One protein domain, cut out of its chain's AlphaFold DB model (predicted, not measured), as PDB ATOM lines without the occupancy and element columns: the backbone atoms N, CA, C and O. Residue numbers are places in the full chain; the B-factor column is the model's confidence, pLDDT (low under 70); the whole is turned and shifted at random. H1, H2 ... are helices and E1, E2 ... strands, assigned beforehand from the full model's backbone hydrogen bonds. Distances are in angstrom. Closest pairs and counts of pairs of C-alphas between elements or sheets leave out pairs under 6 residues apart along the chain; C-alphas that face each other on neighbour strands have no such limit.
ATOM      1  N   VAL A  21     125.710  70.485 123.196       84.62
ATOM      2  CA  VAL A  21     126.550  71.677 123.370       84.62
ATOM      3  C   VAL A  21     126.367  72.314 124.729       84.62
ATOM      4  O   VAL A  21     125.335  72.119 125.373       84.62
ATOM      5  N   ASP A  22     127.379  73.059 125.181       81.19
ATOM      6  CA  ASP A  22     127.253  73.846 126.402       81.19
ATOM      7  C   ASP A  22     126.346  75.056 126.128       81.19
ATOM      8  O   ASP A  22     126.728  75.981 125.405       81.19
ATOM      9  N   PRO A  23     125.127  75.082 126.690       72.94
ATOM     10  CA  PRO A  23     124.204  76.166 126.423       72.94
ATOM     11  C   PRO A  23     124.656  77.488 127.050       72.94
ATOM     12  O   PRO A  23     124.207  78.548 126.608       72.94
ATOM     13  N   ARG A  24     125.533  77.449 128.062       69.81
ATOM     14  CA  ARG A  24     125.936  78.621 128.851       69.81
ATOM     15  C   ARG A  24     126.911  79.527 128.117       69.81
ATOM     16  O   ARG A  24     127.018  80.695 128.477       69.81
ATOM     17  N   GLU A  25     127.591  79.017 127.093       67.88
ATOM     18  CA  GLU A  25     128.555  79.806 126.326       67.88
ATOM     19  C   GLU A  25     127.880  80.866 125.441       67.88
ATOM     20  O   GLU A  25     128.493  81.895 125.156       67.88
ATOM     21  N   ARG A  26     126.618  80.656 125.025       70.12
ATOM     22  CA  ARG A  26     125.923  81.577 124.100       70.12
ATOM     23  C   ARG A  26     124.433  81.812 124.344       70.12
ATOM     24  O   ARG A  26     123.969  82.919 124.090       70.12
ATOM     25  N   LEU A  27     123.672  80.810 124.784       82.62
ATOM     26  CA  LEU A  27     122.203  80.865 124.739       82.62
ATOM     27  C   LEU A  27     121.578  81.013 126.126       82.62
ATOM     28  O   LEU A  27     120.794  81.925 126.367       82.62
ATOM     29  N   ILE A  28     121.932  80.124 127.052       88.00
ATOM     30  CA  ILE A  28     121.298  79.995 128.367       88.00
ATOM     31  C   ILE A  28     122.270  80.476 129.442       88.00
ATOM     32  O   ILE A  28     122.842  79.704 130.212       88.00
ATOM     33  N   GLY A  29     122.478  81.791 129.460       92.38
ATOM     34  CA  GLY A  29     123.279  82.489 130.464       92.38
ATOM     35  C   GLY A  29     122.431  83.252 131.485       92.38
ATOM     36  O   GLY A  29     121.209  83.372 131.353       92.38
ATOM     37  N   ARG A  30     123.094  83.848 132.487       94.75
ATOM     38  CA  ARG A  30     122.433  84.678 133.514       94.75
ATOM     39  C   ARG A  30     121.608  85.812 132.907       94.75
ATOM     40  O   ARG A  30     120.513  86.072 133.391       94.75
ATOM     41  N   GLY A  31     122.088  86.462 131.844       95.94
ATOM     42  CA  GLY A  31     121.363  87.559 131.196       95.94
ATOM     43  C   GLY A  31     120.011  87.148 130.608       95.94
ATOM     44  O   GLY A  31     119.031  87.862 130.800       95.94
ATOM     45  N   LEU A  32     119.909  85.968 129.986       96.44
ATOM     46  CA  LEU A  32     118.619  85.447 129.521       96.44
ATOM     47  C   LEU A  32     117.671  85.223 130.706       96.44
ATOM     48  O   LEU A  32     116.524  85.662 130.686       96.44
ATOM     49  N   ILE A  33     118.154  84.576 131.768       96.75
ATOM     50  CA  ILE A  33     117.317  84.284 132.938       96.75
ATOM     51  C   ILE A  33     116.881  85.572 133.654       96.75
ATOM     52  O   ILE A  33     115.754  85.643 134.142       96.75
ATOM     53  N   LYS A  34     117.713  86.621 133.652       97.44
ATOM     54  CA  LYS A  34     117.342  87.964 134.124       97.44
ATOM     55  C   LYS A  34     116.168  88.552 133.340       97.44
ATOM     56  O   LYS A  34     115.225  89.030 133.966       97.44
ATOM     57  N   ILE A  35     116.213  88.488 132.005       97.69
ATOM     58  CA  ILE A  35     115.112  88.936 131.134       97.69
ATOM     59  C   ILE A  35     113.817  88.227 131.517       97.69
ATOM     60  O   ILE A  35     112.798  88.870 131.759       97.69
ATOM     61  N   ILE A  36     113.877  86.900 131.619       96.56
ATOM     62  CA  ILE A  36     112.705  86.070 131.891       96.56
ATOM     63  C   ILE A  36     112.125  86.385 133.270       96.56
ATOM     64  O   ILE A  36     110.931  86.637 133.384       96.56
ATOM     65  N   LEU A  37     112.949  86.426 134.320       97.50
ATOM     66  CA  LEU A  37     112.472  86.727 135.672       97.50
ATOM     67  C   LEU A  37     111.889  88.139 135.777       97.50
ATOM     68  O   LEU A  37     110.796  88.290 136.321       97.50
ATOM     69  N   GLY A  38     112.568  89.142 135.209       97.25
ATOM     70  CA  GLY A  38     112.090  90.526 135.207       97.25
ATOM     71  C   GLY A  38     110.759  90.682 134.474       97.25
ATOM     72  O   GLY A  38     109.843  91.326 134.981       97.25
ATOM     73  N   PHE A  39     110.601  90.025 133.320       96.94
ATOM     74  CA  PHE A  39     109.343  90.039 132.575       96.94
ATOM     75  C   PHE A  39     108.210  89.328 133.326       96.94
ATOM     76  O   PHE A  39     107.109  89.863 133.444       96.94
ATOM     77  N   LEU A  40     108.476  88.140 133.879       95.62
ATOM     78  CA  LEU A  40     107.467  87.369 134.610       95.62
ATOM     79  C   LEU A  40     107.023  88.061 135.906       95.62
ATOM     80  O   LEU A  40     105.858  87.942 136.284       95.62
ATOM     81  N   ALA A  41     107.921  88.782 136.582       96.06
ATOM     82  CA  ALA A  41     107.590  89.608 137.743       96.06
ATOM     83  C   ALA A  41     106.883  90.923 137.362       96.06
ATOM     84  O   ALA A  41     106.171  91.496 138.187       96.06
ATOM     85  N   GLY A  42     107.065  91.387 136.123       94.31
ATOM     86  CA  GLY A  42     106.500  92.626 135.606       94.31
ATOM     87  C   GLY A  42     104.967  92.635 135.556       94.31
ATOM     88  O   GLY A  42     104.323  91.588 135.611       94.31
ATOM     89  N   PRO A  43     104.346  93.817 135.415       90.00
ATOM     90  CA  PRO A  43     102.898  93.999 135.564       90.00
ATOM     91  C   PRO A  43     102.052  93.244 134.529       90.00
ATOM     92  O   PRO A  43     100.891  92.945 134.798       90.00
ATOM     93  N   GLU A  44     102.615  92.920 133.361       89.31
ATOM     94  CA  GLU A  44     101.917  92.178 132.303       89.31
ATOM     95  C   GLU A  44     101.612  90.726 132.710       89.31
ATOM     96  O   GLU A  44     100.595  90.152 132.309       89.31
ATOM     97  N   VAL A  45     102.471  90.135 133.544       92.25
ATOM     98  CA  VAL A  45     102.375  88.735 133.969       92.25
ATOM     99  C   VAL A  45     102.100  88.636 135.475       92.25
ATOM    100  O   VAL A  45     101.263  87.833 135.893       92.25
ATOM    101  N   ASN A  46     102.770  89.444 136.295       93.12
ATOM    102  CA  ASN A  46     102.651  89.483 137.751       93.12
ATOM    103  C   ASN A  46     102.703  88.074 138.378       93.12
ATOM    104  O   ASN A  46     101.821  87.665 139.137       93.12
ATOM    105  N   MET A  47     103.695  87.281 137.964       94.19
ATOM    106  CA  MET A  47     103.830  85.881 138.354       94.19
ATOM    107  C   MET A  47     104.411  85.754 139.774       94.19
ATOM    108  O   MET A  47     105.457  86.351 140.074       94.19
ATOM    109  N   PRO A  48     103.796  84.939 140.654       95.81
ATOM    110  CA  PRO A  48     104.314  84.690 141.995       95.81
ATOM    111  C   PRO A  48     105.740  84.132 141.989       95.81
ATOM    112  O   PRO A  48     106.126  83.391 141.086       95.81
ATOM    113  N   VAL A  49     106.506  84.435 143.046       96.88
ATOM    114  CA  VAL A  49     107.934  84.071 143.187       96.88
ATOM    115  C   VAL A  49     108.182  82.595 142.891       96.88
ATOM    116  O   VAL A  49     109.049  82.252 142.093       96.88
ATOM    117  N   LYS A  50     107.384  81.721 143.509       96.50
ATOM    118  CA  LYS A  50     107.529  80.273 143.365       96.50
ATOM    119  C   LYS A  50     107.362  79.827 141.910       96.50
ATOM    120  O   LYS A  50     108.216  79.107 141.405       96.50
ATOM    121  N   GLU A  51     106.299  80.284 141.253       94.62
ATOM    122  CA  GLU A  51     105.958  79.899 139.880       94.62
ATOM    123  C   GLU A  51     107.010  80.396 138.884       94.62
ATOM    124  O   GLU A  51     107.526  79.613 138.088       94.62
ATOM    125  N   ARG A  52     107.428  81.666 138.970       95.19
ATOM    126  CA  ARG A  52     108.443  82.188 138.038       95.19
ATOM    127  C   ARG A  52     109.827  81.578 138.255       95.19
ATOM    128  O   ARG A  52     110.581  81.428 137.298       95.19
ATOM    129  N   HIS A  53     110.172  81.185 139.486       96.94
ATOM    130  CA  HIS A  53     111.409  80.437 139.746       96.94
ATOM    131  C   HIS A  53     111.343  79.019 139.180       96.94
ATOM    132  O   HIS A  53     112.355  78.519 138.703       96.94
ATOM    133  N   GLU A  54     110.182  78.361 139.203       94.31
ATOM    134  CA  GLU A  54     109.990  77.062 138.542       94.31
ATOM    135  C   GLU A  54     110.162  77.183 137.022       94.31
ATOM    136  O   GLU A  54     110.914  76.402 136.434       94.31
ATOM    137  N   VAL A  55     109.577  78.221 136.415       93.00
ATOM    138  CA  VAL A  55     109.794  78.567 135.003       93.00
ATOM    139  C   VAL A  55     111.281  78.776 134.713       93.00
ATOM    140  O   VAL A  55     111.841  78.105 133.846       93.00
ATOM    141  N   ALA A  56     111.953  79.647 135.466       94.56
ATOM    142  CA  ALA A  56     113.370  79.932 135.262       94.56
ATOM    143  C   ALA A  56     114.247  78.678 135.422       94.56
ATOM    144  O   ALA A  56     115.134  78.448 134.603       94.56
ATOM    145  N   ARG A  57     113.970  77.817 136.415       94.00
ATOM    146  CA  ARG A  57     114.673  76.529 136.572       94.00
ATOM    147  C   ARG A  57     114.505  75.636 135.356       94.00
ATOM    148  O   ARG A  57     115.493  75.047 134.937       94.00
ATOM    149  N   SER A  58     113.295  75.542 134.799       91.94
ATOM    150  CA  SER A  58     113.036  74.693 133.628       91.94
ATOM    151  C   SER A  58     113.918  75.058 132.432       91.94
ATOM    152  O   SER A  58     114.299  74.173 131.677       91.94
ATOM    153  N   ILE A  59     114.300  76.334 132.319       92.25
ATOM    154  CA  ILE A  59     115.177  76.852 131.265       92.25
ATOM    155  C   ILE A  59     116.648  76.640 131.626       92.25
ATOM    156  O   ILE A  59     117.424  76.197 130.788       92.25
ATOM    157  N   VAL A  60     117.035  76.893 132.881       92.19
ATOM    158  CA  VAL A  60     118.415  76.681 133.361       92.19
ATOM    159  C   VAL A  60     118.871  75.229 133.185       92.19
ATOM    160  O   VAL A  60     120.040  74.987 132.898       92.19
ATOM    161  N   VAL A  61     117.968  74.257 133.356       91.75
ATOM    162  CA  VAL A  61     118.298  72.823 133.246       91.75
ATOM    163  C   VAL A  61     118.231  72.275 131.819       91.75
ATOM    164  O   VAL A  61     118.459  71.077 131.628       91.75
ATOM    165  N   LEU A  62     117.913  73.110 130.824       90.56
ATOM    166  CA  LEU A  62     117.863  72.676 129.431       90.56
ATOM    167  C   LEU A  62     119.227  72.150 128.976       90.56
ATOM    168  O   LEU A  62     120.262  72.796 129.129       90.56
ATOM    169  N   SER A  63     119.214  70.971 128.363       90.31
ATOM    170  CA  SER A  63     120.312  70.475 127.545       90.31
ATOM    171  C   SER A  63     120.064  70.891 126.102       90.31
ATOM    172  O   SER A  63     119.016  70.569 125.540       90.31
ATOM    173  N   VAL A  64     121.029  71.599 125.515       89.19
ATOM    174  CA  VAL A  64     120.953  72.050 124.125       89.19
ATOM    175  C   VAL A  64     121.670  71.054 123.224       89.19
ATOM    176  O   VAL A  64     122.782  70.618 123.525       89.19
ATOM    177  N   TYR A  65     121.015  70.701 122.127       88.69
ATOM    178  CA  TYR A  65     121.513  69.772 121.126       88.69
ATOM    179  C   TYR A  65     121.505  70.452 119.761       88.69
ATOM    180  O   TYR A  65     120.453  70.886 119.292       88.69
ATOM    181  N   LYS A  66     122.675  70.538 119.133       87.81
ATOM    182  CA  LYS A  66     122.830  70.958 117.743       87.81
ATOM    183  C   LYS A  66     122.475  69.813 116.810       87.81
ATOM    184  O   LYS A  66     122.939  68.701 117.029       87.81
ATOM    185  N   SER A  67     121.677  70.093 115.789       85.56
ATOM    186  CA  SER A  67     121.318  69.164 114.720       85.56
ATOM    187  C   SER A  67     121.978  69.603 113.418       85.56
ATOM    188  O   SER A  67     121.813  70.753 113.012       85.56
ATOM    189  N   ASP A  68     122.666  68.679 112.746       80.06
ATOM    190  CA  ASP A  68     123.234  68.877 111.400       80.06
ATOM    191  C   ASP A  68     122.165  68.804 110.283       80.06
ATOM    192  O   ASP A  68     122.446  68.990 109.095       80.06
ATOM    193  N   LYS A  69     120.918  68.505 110.667       75.81
ATOM    194  CA  LYS A  69     119.752  68.357 109.794       75.81
ATOM    195  C   LYS A  69     118.621  69.299 110.206       75.81
ATOM    196  O   LYS A  69     118.417  69.500 111.407       75.81
ATOM    197  N   PRO A  70     117.800  69.757 109.240       72.75
ATOM    198  CA  PRO A  70     116.611  70.548 109.534       72.75
ATOM    199  C   PRO A  70     115.675  69.833 110.516       72.75
ATOM    200  O   PRO A  70     115.341  68.659 110.327       72.75
ATOM    201  N   ILE A  71     115.199  70.545 111.542       83.00
ATOM    202  CA  ILE A  71     114.262  69.983 112.520       83.00
ATOM    203  C   ILE A  71     112.864  69.978 111.897       83.00
ATOM    204  O   ILE A  71     112.165  70.993 111.876       83.00
ATOM    205  N   GLN A  72     112.441  68.832 111.369       81.81
ATOM    206  CA  GLN A  72     111.104  68.668 110.803       81.81
ATOM    207  C   GLN A  72     110.098  68.307 111.898       81.81
ATOM    208  O   GLN A  72     110.262  67.332 112.632       81.81
ATOM    209  N   VAL A  73     109.028  69.091 111.991       80.06
ATOM    210  CA  VAL A  73     107.944  68.887 112.949       80.06
ATOM    211  C   VAL A  73     106.645  68.665 112.195       80.06
ATOM    212  O   VAL A  73     106.252  69.489 111.372       80.06
ATOM    213  N   LEU A  94     113.534  73.995 118.526       89.88
ATOM    214  CA  LEU A  94     112.433  73.210 119.066       89.88
ATOM    215  C   LEU A  94     112.696  72.885 120.532       89.88
ATOM    216  O   LEU A  94     113.677  72.219 120.861       89.88
ATOM    217  N   TRP A  95     111.776  73.296 121.401       89.38
ATOM    218  CA  TRP A  95     111.738  72.820 122.775       89.38
ATOM    219  C   TRP A  95     110.781  71.633 122.835       89.38
ATOM    220  O   TRP A  95     109.568  71.768 122.654       89.38
ATOM    221  N   GLU A  96     111.333  70.447 123.073       82.31
ATOM    222  CA  GLU A  96     110.539  69.236 123.219       82.31
ATOM    223  C   GLU A  96     109.633  69.314 124.463       82.31
ATOM    224  O   GLU A  96     110.064  69.561 125.592       82.31
ATOM    225  N   LYS A  97     108.330  69.098 124.251       72.88
ATOM    226  CA  LYS A  97     107.342  69.124 125.332       72.88
ATOM    227  C   LYS A  97     107.639  68.006 126.333       72.88
ATOM    228  O   LYS A  97     107.764  66.848 125.950       72.88
ATOM    229  N   ASN A  98     107.627  68.343 127.622       72.81
ATOM    230  CA  ASN A  98     107.867  67.420 128.740       72.81
ATOM    231  C   ASN A  98     109.293  66.855 128.829       72.81
ATOM    232  O   ASN A  98     109.513  65.898 129.573       72.81
ATOM    233  N   SER A  99     110.264  67.449 128.133       82.25
ATOM    234  CA  SER A  99     111.673  67.125 128.326       82.25
ATOM    235  C   SER A  99     112.507  68.397 128.523       82.25
ATOM    236  O   SER A  99     112.098  69.498 128.138       82.25
ATOM    237  N   PRO A 100     113.691  68.280 129.146       87.00
ATOM    238  CA  PRO A 100     114.627  69.386 129.259       87.00
ATOM    239  C   PRO A 100     115.497  69.507 127.995       87.00
ATOM    240  O   PRO A 100     116.664  69.876 128.102       87.00
ATOM    241  N   HIS A 101     115.001  69.135 126.811       90.12
ATOM    242  CA  HIS A 101     115.784  69.156 125.576       90.12
ATOM    243  C   HIS A 101     115.382  70.328 124.683       90.12
ATOM    244  O   HIS A 101     114.218  70.473 124.299       90.12
ATOM    245  N   LEU A 102     116.377  71.138 124.326       89.94
ATOM    246  CA  LEU A 102     116.257  72.174 123.314       89.94
ATOM    247  C   LEU A 102     117.101  71.766 122.109       89.94
ATOM    248  O   LEU A 102     118.315  71.611 122.216       89.94
ATOM    249  N   LEU A 103     116.453  71.586 120.970       89.06
ATOM    250  CA  LEU A 103     117.117  71.306 119.707       89.06
ATOM    251  C   LEU A 103     117.306  72.602 118.941       89.06
ATOM    252  O   LEU A 103     116.384  73.417 118.872       89.06
ATOM    253  N   ILE A 104     118.488  72.764 118.365       89.06
ATOM    254  CA  ILE A 104     118.850  73.911 117.544       89.06
ATOM    255  C   ILE A 104     119.478  73.438 116.234       89.06
ATOM    256  O   ILE A 104     120.217  72.456 116.210       89.06
ATOM    257  N   ASP A 105     119.172  74.129 115.147       85.94
ATOM    258  CA  ASP A 105     119.808  73.931 113.849       85.94
ATOM    259  C   ASP A 105     121.253  74.458 113.875       85.94
ATOM    260  O   ASP A 105     121.510  75.569 114.349       85.94
ATOM    261  N   GLU A 106     122.203  73.642 113.413       77.31
ATOM    262  CA  GLU A 106     123.631  73.971 113.441       77.31
ATOM    263  C   GLU A 106     123.980  75.159 112.538       77.31
ATOM    264  O   GLU A 106     124.759  76.018 112.951       77.31
ATOM    265  N   LEU A 107     123.390  75.244 111.341       70.12
ATOM    266  CA  LEU A 107     123.706  76.306 110.386       70.12
ATOM    267  C   LEU A 107     123.279  77.664 110.941       70.12
ATOM    268  O   LEU A 107     124.096  78.581 110.989       70.12
ATOM    269  N   GLY A 108     122.050  77.763 111.458       68.00
ATOM    270  CA  GLY A 108     121.567  78.988 112.102       68.00
ATOM    271  C   GLY A 108     122.340  79.358 113.376       68.00
ATOM    272  O   GLY A 108     122.480  80.538 113.703       68.00
ATOM    273  N   TYR A 109     122.882  78.371 114.099       69.00
ATOM    274  CA  TYR A 109     123.664  78.606 115.316       69.00
ATOM    275  C   TYR A 109     125.100  79.083 115.042       69.00
ATOM    276  O   TYR A 109     125.592  79.975 115.741       69.00
ATOM    277  N   GLU A 110     125.787  78.506 114.052       70.38
ATOM    278  CA  GLU A 110     127.185  78.839 113.736       70.38
ATOM    279  C   GLU A 110     127.311  80.146 112.928       70.38
ATOM    280  O   GLU A 110     128.223  80.933 113.198       70.38
ATOM    281  N   ASP A 111     126.350  80.461 112.046       61.25
ATOM    282  CA  ASP A 111     126.209  81.798 111.420       61.25
ATOM    283  C   ASP A 111     125.621  82.848 112.399       61.25
ATOM    284  O   ASP A 111     125.508  84.041 112.095       61.25
ATOM    285  N   GLY A 112     125.269  82.404 113.612       53.50
ATOM    286  CA  GLY A 112     124.320  82.990 114.563       53.50
ATOM    287  C   GLY A 112     124.690  84.302 115.258       53.50
ATOM    288  O   GLY A 112     124.213  84.552 116.370       53.50
ATOM    289  N   LYS A 113     125.501  85.168 114.641       53.59
ATOM    290  CA  LYS A 113     125.532  86.589 115.033       53.59
ATOM    291  C   LYS A 113     124.438  87.414 114.353       53.59
ATOM    292  O   LYS A 113     123.928  88.318 115.006       53.59
ATOM    293  N   ASP A 114     124.045  87.058 113.127       62.12
ATOM    294  CA  ASP A 114     123.141  87.875 112.299       62.12
ATOM    295  C   ASP A 114     121.926  87.108 111.733       62.12
ATOM    296  O   ASP A 114     121.099  87.705 111.036       62.12
ATOM    297  N   ASP A 115     121.772  85.812 112.036       81.62
ATOM    298  CA  ASP A 115     120.601  85.046 111.595       81.62
ATOM    299  C   ASP A 115     119.358  85.413 112.423       81.62
ATOM    300  O   ASP A 115     119.047  84.842 113.474       81.62
ATOM    301  N   LEU A 116     118.634  86.412 111.923       85.31
ATOM    302  CA  LEU A 116     117.386  86.890 112.504       85.31
ATOM    303  C   LEU A 116     116.312  85.793 112.578       85.31
ATOM    304  O   LEU A 116     115.484  85.828 113.490       85.31
ATOM    305  N   GLU A 117     116.307  84.831 111.650       87.88
ATOM    306  CA  GLU A 117     115.334  83.737 111.648       87.88
ATOM    307  C   GLU A 117     115.601  82.784 112.818       87.88
ATOM    308  O   GLU A 117     114.671  82.437 113.554       87.88
ATOM    309  N   PHE A 118     116.872  82.446 113.059       87.75
ATOM    310  CA  PHE A 118     117.273  81.666 114.229       87.75
ATOM    311  C   PHE A 118     116.899  82.381 115.532       87.75
ATOM    312  O   PHE A 118     116.254  81.792 116.402       87.75
ATOM    313  N   VAL A 119     117.251  83.663 115.659       90.12
ATOM    314  CA  VAL A 119     116.993  84.457 116.873       90.12
ATOM    315  C   VAL A 119     115.497  84.580 117.153       90.12
ATOM    316  O   VAL A 119     115.062  84.390 118.294       90.12
ATOM    317  N   ALA A 120     114.695  84.840 116.118       91.75
ATOM    318  CA  ALA A 120     113.244  84.868 116.235       91.75
ATOM    319  C   ALA A 120     112.693  83.496 116.649       91.75
ATOM    320  O   ALA A 120     111.881  83.424 117.570       91.75
ATOM    321  N   SER A 121     113.168  82.406 116.035       90.94
ATOM    322  CA  SER A 121     112.746  81.043 116.383       90.94
ATOM    323  C   SER A 121     113.107  80.679 117.825       90.94
ATOM    324  O   SER A 121     112.284  80.089 118.521       90.94
ATOM    325  N   PHE A 122     114.307  81.033 118.292       91.81
ATOM    326  CA  PHE A 122     114.756  80.797 119.664       91.81
ATOM    327  C   PHE A 122     113.876  81.525 120.681       91.81
ATOM    328  O   PHE A 122     113.379  80.927 121.639       91.81
ATOM    329  N   ALA A 123     113.659  82.820 120.455       94.38
ATOM    330  CA  ALA A 123     112.870  83.657 121.342       94.38
ATOM    331  C   ALA A 123     111.398  83.227 121.396       94.38
ATOM    332  O   ALA A 123     110.811  83.169 122.484       94.38
ATOM    333  N   ASP A 124     110.813  82.877 120.249       93.06
ATOM    334  CA  ASP A 124     109.444  82.377 120.171       93.06
ATOM    335  C   ASP A 124     109.288  81.050 120.905       93.06
ATOM    336  O   ASP A 124     108.325  80.882 121.654       93.06
ATOM    337  N   GLU A 125     110.226  80.119 120.734       91.94
ATOM    338  CA  GLU A 125     110.128  78.798 121.349       91.94
ATOM    339  C   GLU A 125     110.187  78.887 122.882       91.94
ATOM    340  O   GLU A 125     109.348  78.297 123.569       91.94
ATOM    341  N   LEU A 126     111.099  79.700 123.430       92.62
ATOM    342  CA  LEU A 126     111.180  79.931 124.876       92.62
ATOM    343  C   LEU A 126     109.953  80.665 125.420       92.62
ATOM    344  O   LEU A 126     109.410  80.283 126.457       92.62
ATOM    345  N   SER A 127     109.480  81.698 124.723       92.56
ATOM    346  CA  SER A 127     108.349  82.503 125.201       92.56
ATOM    347  C   SER A 127     107.041  81.722 125.157       92.56
ATOM    348  O   SER A 127     106.244  81.751 126.102       92.56
ATOM    349  N   ARG A 128     106.822  80.966 124.075       87.00
ATOM    350  CA  ARG A 128     105.631  80.130 123.906       87.00
ATOM    351  C   ARG A 128     105.639  78.936 124.848       87.00
ATOM    352  O   ARG A 128     104.577  78.612 125.378       87.00
ATOM    353  N   GLY A 129     106.806  78.334 125.094       80.62
ATOM    354  CA  GLY A 129     106.969  77.231 126.043       80.62
ATOM    355  C   GLY A 129     106.469  77.563 127.451       80.62
ATOM    356  O   GLY A 129     105.995  76.673 128.151       80.62
ATOM    357  N   GLN A 130     106.494  78.845 127.834       76.00
ATOM    358  CA  GLN A 130     106.124  79.304 129.176       76.00
ATOM    359  C   GLN A 130     104.745  79.964 129.263       76.00
ATOM    360  O   GLN A 130     104.035  79.787 130.251       76.00
ATOM    361  N   LEU A 131     104.358  80.756 128.257       78.19
ATOM    362  CA  LEU A 131     103.216  81.672 128.382       78.19
ATOM    363  C   LEU A 131     102.071  81.407 127.400       78.19
ATOM    364  O   LEU A 131     100.955  81.858 127.659       78.19
ATOM    365  N   ALA A 132     102.283  80.665 126.305       70.75
ATOM    366  CA  ALA A 132     101.320  80.625 125.194       70.75
ATOM    367  C   ALA A 132      99.927  80.095 125.571       70.75
ATOM    368  O   ALA A 132      98.941  80.504 124.964       70.75
ATOM    369  N   GLN A 133      99.829  79.206 126.563       65.50
ATOM    370  CA  GLN A 133      98.540  78.636 126.971       65.50
ATOM    371  C   GLN A 133      97.702  79.586 127.835       65.50
ATOM    372  O   GLN A 133      96.479  79.502 127.822       65.50
ATOM    373  N   VAL A 134      98.348  80.483 128.588       71.62
ATOM    374  CA  VAL A 134      97.677  81.307 129.608       71.62
ATOM    375  C   VAL A 134      97.618  82.776 129.190       71.62
ATOM    376  O   VAL A 134      96.637  83.458 129.482       71.62
ATOM    377  N   ARG A 135      98.655  83.281 128.507       81.31
ATOM    378  CA  ARG A 135      98.822  84.699 128.144       81.31
ATOM    379  C   ARG A 135      99.555  84.846 126.797       81.31
ATOM    380  O   ARG A 135     100.750  85.135 126.782       81.31
ATOM    381  N   PRO A 136      98.865  84.668 125.655       78.31
ATOM    382  CA  PRO A 136      99.503  84.685 124.335       78.31
ATOM    383  C   PRO A 136     100.151  86.032 123.983       78.31
ATOM    384  O   PRO A 136     101.244  86.044 123.433       78.31
ATOM    385  N   THR A 137      99.547  87.164 124.364       85.69
ATOM    386  CA  THR A 137     100.130  88.499 124.115       85.69
ATOM    387  C   THR A 137     101.427  88.721 124.893       85.69
ATOM    388  O   THR A 137     102.379  89.276 124.350       85.69
ATOM    389  N   ALA A 138     101.493  88.215 126.127       90.19
ATOM    390  CA  ALA A 138     102.693  88.287 126.954       90.19
ATOM    391  C   ALA A 138     103.822  87.406 126.397       90.19
ATOM    392  O   ALA A 138     104.994  87.748 126.534       90.19
ATOM    393  N   ALA A 139     103.489  86.293 125.732       91.62
ATOM    394  CA  ALA A 139     104.479  85.483 125.025       91.62
ATOM    395  C   ALA A 139     105.118  86.265 123.862       91.62
ATOM    396  O   ALA A 139     106.335  86.230 123.699       91.62
ATOM    397  N   ASP A 140     104.324  87.011 123.088       91.94
ATOM    398  CA  ASP A 140     104.846  87.824 121.982       91.94
ATOM    399  C   ASP A 140     105.724  88.989 122.490       91.94
ATOM    400  O   ASP A 140     106.729  89.334 121.864       91.94
ATOM    401  N   ALA A 141     105.372  89.591 123.633       94.62
ATOM    402  CA  ALA A 141     106.177  90.631 124.274       94.62
ATOM    403  C   ALA A 141     107.508  90.078 124.814       94.62
ATOM    404  O   ALA A 141     108.566  90.630 124.508       94.62
ATOM    405  N   LEU A 142     107.476  88.947 125.528       96.06
ATOM    406  CA  LEU A 142     108.687  88.277 126.007       96.06
ATOM    407  C   LEU A 142     109.619  87.892 124.851       96.06
ATOM    408  O   LEU A 142     110.824  88.117 124.954       96.06
ATOM    409  N   SER A 143     109.070  87.395 123.734       95.94
ATOM    410  CA  SER A 143     109.865  87.031 122.553       95.94
ATOM    411  C   SER A 143     110.679  88.225 122.058       95.94
ATOM    412  O   SER A 143     111.895  88.129 121.910       95.94
ATOM    413  N   LYS A 144     110.061  89.403 121.919       95.81
ATOM    414  CA  LYS A 144     110.770  90.623 121.495       95.81
ATOM    415  C   LYS A 144     111.901  91.010 122.446       95.81
ATOM    416  O   LYS A 144     112.975  91.392 121.986       95.81
ATOM    417  N   ILE A 145     111.690  90.895 123.756       96.50
ATOM    418  CA  ILE A 145     112.722  91.242 124.744       96.50
ATOM    419  C   ILE A 145     113.870  90.227 124.715       96.50
ATOM    420  O   ILE A 145     115.030  90.627 124.795       96.50
ATOM    421  N   ILE A 146     113.583  88.934 124.524       96.31
ATOM    422  CA  ILE A 146     114.622  87.911 124.337       96.31
ATOM    423  C   ILE A 146     115.431  88.190 123.065       96.31
ATOM    424  O   ILE A 146     116.658  88.124 123.121       96.31
ATOM    425  N   GLN A 147     114.787  88.563 121.953       95.06
ATOM    426  CA  GLN A 147     115.483  88.941 120.713       95.06
ATOM    427  C   GLN A 147     116.411  90.146 120.936       95.06
ATOM    428  O   GLN A 147     117.581  90.092 120.561       95.06
ATOM    429  N   MET A 148     115.940  91.200 121.618       94.44
ATOM    430  CA  MET A 148     116.782  92.350 121.983       94.44
ATOM    431  C   MET A 148     117.956  91.936 122.878       94.44
ATOM    432  O   MET A 148     119.085  92.348 122.639       94.44
ATOM    433  N   GLY A 149     117.717  91.086 123.880       94.19
ATOM    434  CA  GLY A 149     118.772  90.556 124.743       94.19
ATOM    435  C   GLY A 149     119.823  89.750 123.978       94.19
ATOM    436  O   GLY A 149     121.016  89.878 124.258       94.19
ATOM    437  N   TYR A 150     119.390  88.967 122.988       91.75
ATOM    438  CA  TYR A 150     120.272  88.170 122.141       91.75
ATOM    439  C   TYR A 150     121.239  89.054 121.343       91.75
ATOM    440  O   TYR A 150     122.428  88.741 121.278       91.75
ATOM    441  N   MET A 151     120.770  90.191 120.806       88.88
ATOM    442  CA  MET A 151     121.614  91.154 120.076       88.88
ATOM    443  C   MET A 151     122.798  91.665 120.910       88.88
ATOM    444  O   MET A 151     123.843  92.004 120.362       88.88
ATOM    445  N   PHE A 152     122.652  91.693 122.237       89.19
ATOM    446  CA  PHE A 152     123.706  92.078 123.180       89.19
ATOM    447  C   PHE A 152     124.370  90.872 123.857       89.19
ATOM    448  O   PHE A 152     124.977  91.010 124.922       89.19
ATOM    449  N   HIS A 153     124.245  89.679 123.268       89.50
ATOM    450  CA  HIS A 153     124.793  88.416 123.772       89.50
ATOM    451  C   HIS A 153     124.399  88.110 125.220       89.50
ATOM    452  O   HIS A 153     125.179  87.535 125.979       89.50
ATOM    453  N   PHE A 154     123.208  88.558 125.628       93.50
ATOM    454  CA  PHE A 154     122.742  88.478 127.008       93.50
ATOM    455  C   PHE A 154     123.769  89.005 128.026       93.50
ATOM    456  O   PHE A 154     123.848  88.514 129.155       93.50
ATOM    457  N   ASN A 155     124.565  90.010 127.643       93.94
ATOM    458  CA  ASN A 155     125.499  90.656 128.551       93.94
ATOM    459  C   ASN A 155     124.734  91.227 129.748       93.94
ATOM    460  O   ASN A 155     123.759  91.957 129.583       93.94
ATOM    461  N   GLU A 156     125.175  90.919 130.965       93.75
ATOM    462  CA  GLU A 156     124.409  91.274 132.156       93.75
ATOM    463  C   GLU A 156     124.210  92.782 132.342       93.75
ATOM    464  O   GLU A 156     123.161  93.172 132.847       93.75
ATOM    465  N   ASN A 157     125.168  93.621 131.938       94.06
ATOM    466  CA  ASN A 157     125.043  95.074 132.060       94.06
ATOM    467  C   ASN A 157     124.049  95.626 131.031       94.06
ATOM    468  O   ASN A 157     123.172  96.412 131.388       94.06
ATOM    469  N   GLU A 158     124.142  95.158 129.784       96.19
ATOM    470  CA  GLU A 158     123.217  95.542 128.709       96.19
ATOM    471  C   GLU A 158     121.790  95.075 129.015       96.19
ATOM    472  O   GLU A 158     120.829  95.820 128.843       96.19
ATOM    473  N   VAL A 159     121.643  93.870 129.573       96.00
ATOM    474  CA  VAL A 159     120.348  93.342 130.018       96.00
ATOM    475  C   VAL A 159     119.757  94.179 131.150       96.00
ATOM    476  O   VAL A 159     118.557  94.432 131.142       96.00
ATOM    477  N   MET A 160     120.555  94.636 132.118       95.06
ATOM    478  CA  MET A 160     120.038  95.517 133.174       95.06
ATOM    479  C   MET A 160     119.532  96.846 132.605       95.06
ATOM    480  O   MET A 160     118.481  97.331 133.027       95.06
ATOM    481  N   PHE A 161     120.244  97.414 131.627       95.50
ATOM    482  CA  PHE A 161     119.787  98.610 130.923       95.50
ATOM    483  C   PHE A 161     118.502  98.345 130.122       95.50
ATOM    484  O   PHE A 161     117.569  99.145 130.188       95.50
ATOM    485  N   LEU A 162     118.418  97.207 129.424       96.31
ATOM    486  CA  LEU A 162     117.224  96.774 128.697       96.31
ATOM    487  C   LEU A 162     116.013  96.639 129.626       96.31
ATOM    488  O   LEU A 162     114.965  97.209 129.343       96.31
ATOM    489  N   LEU A 163     116.161  95.945 130.757       95.88
ATOM    490  CA  LEU A 163     115.098  95.796 131.755       95.88
ATOM    491  C   LEU A 163     114.608  97.161 132.247       95.88
ATOM    492  O   LEU A 163     113.411  97.431 132.211       95.88
ATOM    493  N   MET A 164     115.528  98.062 132.605       95.12
ATOM    494  CA  MET A 164     115.180  99.429 133.000       95.12
ATOM    495  C   MET A 164     114.416 100.168 131.891       95.12
ATOM    496  O   MET A 164     113.443 100.870 132.171       95.12
ATOM    497  N   LYS A 165     114.839 100.016 130.630       95.19
ATOM    498  CA  LYS A 165     114.209 100.669 129.478       95.19
ATOM    499  C   LYS A 165     112.791 100.162 129.218       95.19
ATOM    500  O   LYS A 165     111.925 100.970 128.887       95.19
ATOM    501  N   GLU A 166     112.568  98.868 129.421       94.12
ATOM    502  CA  GLU A 166     111.268  98.198 129.309       94.12
ATOM    503  C   GLU A 166     110.420  98.315 130.590       94.12
ATOM    504  O   GLU A 166     109.344  97.727 130.680       94.12
ATOM    505  N   ASN A 167     110.875  99.092 131.585       94.94
ATOM    506  CA  ASN A 167     110.214  99.255 132.884       94.94
ATOM    507  C   ASN A 167     109.955  97.908 133.593       94.94
ATOM    508  O   ASN A 167     108.896  97.669 134.179       94.94
TER     509      ASN A 167
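Overview. This is residues 21 to 73 and 94 to 167 of the 183 residues of the protein "PREDICTED: LOW QUALITY PROTEIN" of Prunus dulcis (UniProt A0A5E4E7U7). A body of helices has H1 at its core, with H2, H5 and H6 packed round it and H4 folded on H5 as a hairpin; at one end lies a small two-stranded sheet, E1 beside E3, with E2 and H3 near that end too. The printed part has 127 residues, with six named helices and three named strands in the order H1 H2 E1 E2 E3 H3 H4 H5 H6; the class is mostly helix and the sheet is parallel. It is compact, with a radius of gyration of the C-alphas of 13.9 A and spans of 40 by 31 by 24 A.

Along the chain. H1, residues 30 to 41, begins at C-alpha 30 (122.433, 84.678, 133.514) and H2 is residues 49 to 60, each 16.2 A long. E1 is residues 63 to 67, E2 71 to 73, E3 101 to 105 and H3 106 to 110. H4, residues 116 to 131, is 21.9 A long; H5, 136 to 151, 23.4 A; H6, 156 to 165, ends at C-alpha 165 (114.209, 100.669, 129.478).

Arrangement. H1, H5 and H6 form an up and down bundle, each running against the one before. H1 touches H5 at a shallow tilt of 26 degrees, closest C-alphas Phe 39 and Leu 142, 6.8 A. H1 and H2 are a hairpin, closest C-alphas Leu 40 and Arg 52, 6.3 A. H4 touches H5 at a steep tilt of 42 degrees, C-alphas of Ala 123 and Ser 143 closest at 4.7 A. E1 and E3 are parallel, with N 65 and O 102 within hydrogen-bond range at 2.9 A. E2 pairs with no named strand. H3 and H4 touch only at the corner, and only just, with 3 pairs of C-alphas within 8 A. Every O i to N i+4 pair is within hydrogen-bond range in H1, H2, H3, H5 and H6, and 11 of 12 in H4.

Size, cuts and confidence. The farthest C-alphas, of Pro 43 and Asp 68, are 40.4 A apart. Residues 74 to 93 are cut out, with 8.7 A between C-alphas 73 and 94. Of the links printed whole, none is long. The model's pLDDT is under 70 at residues 24 to 25, 108 to 109, 111 to 114 and 133.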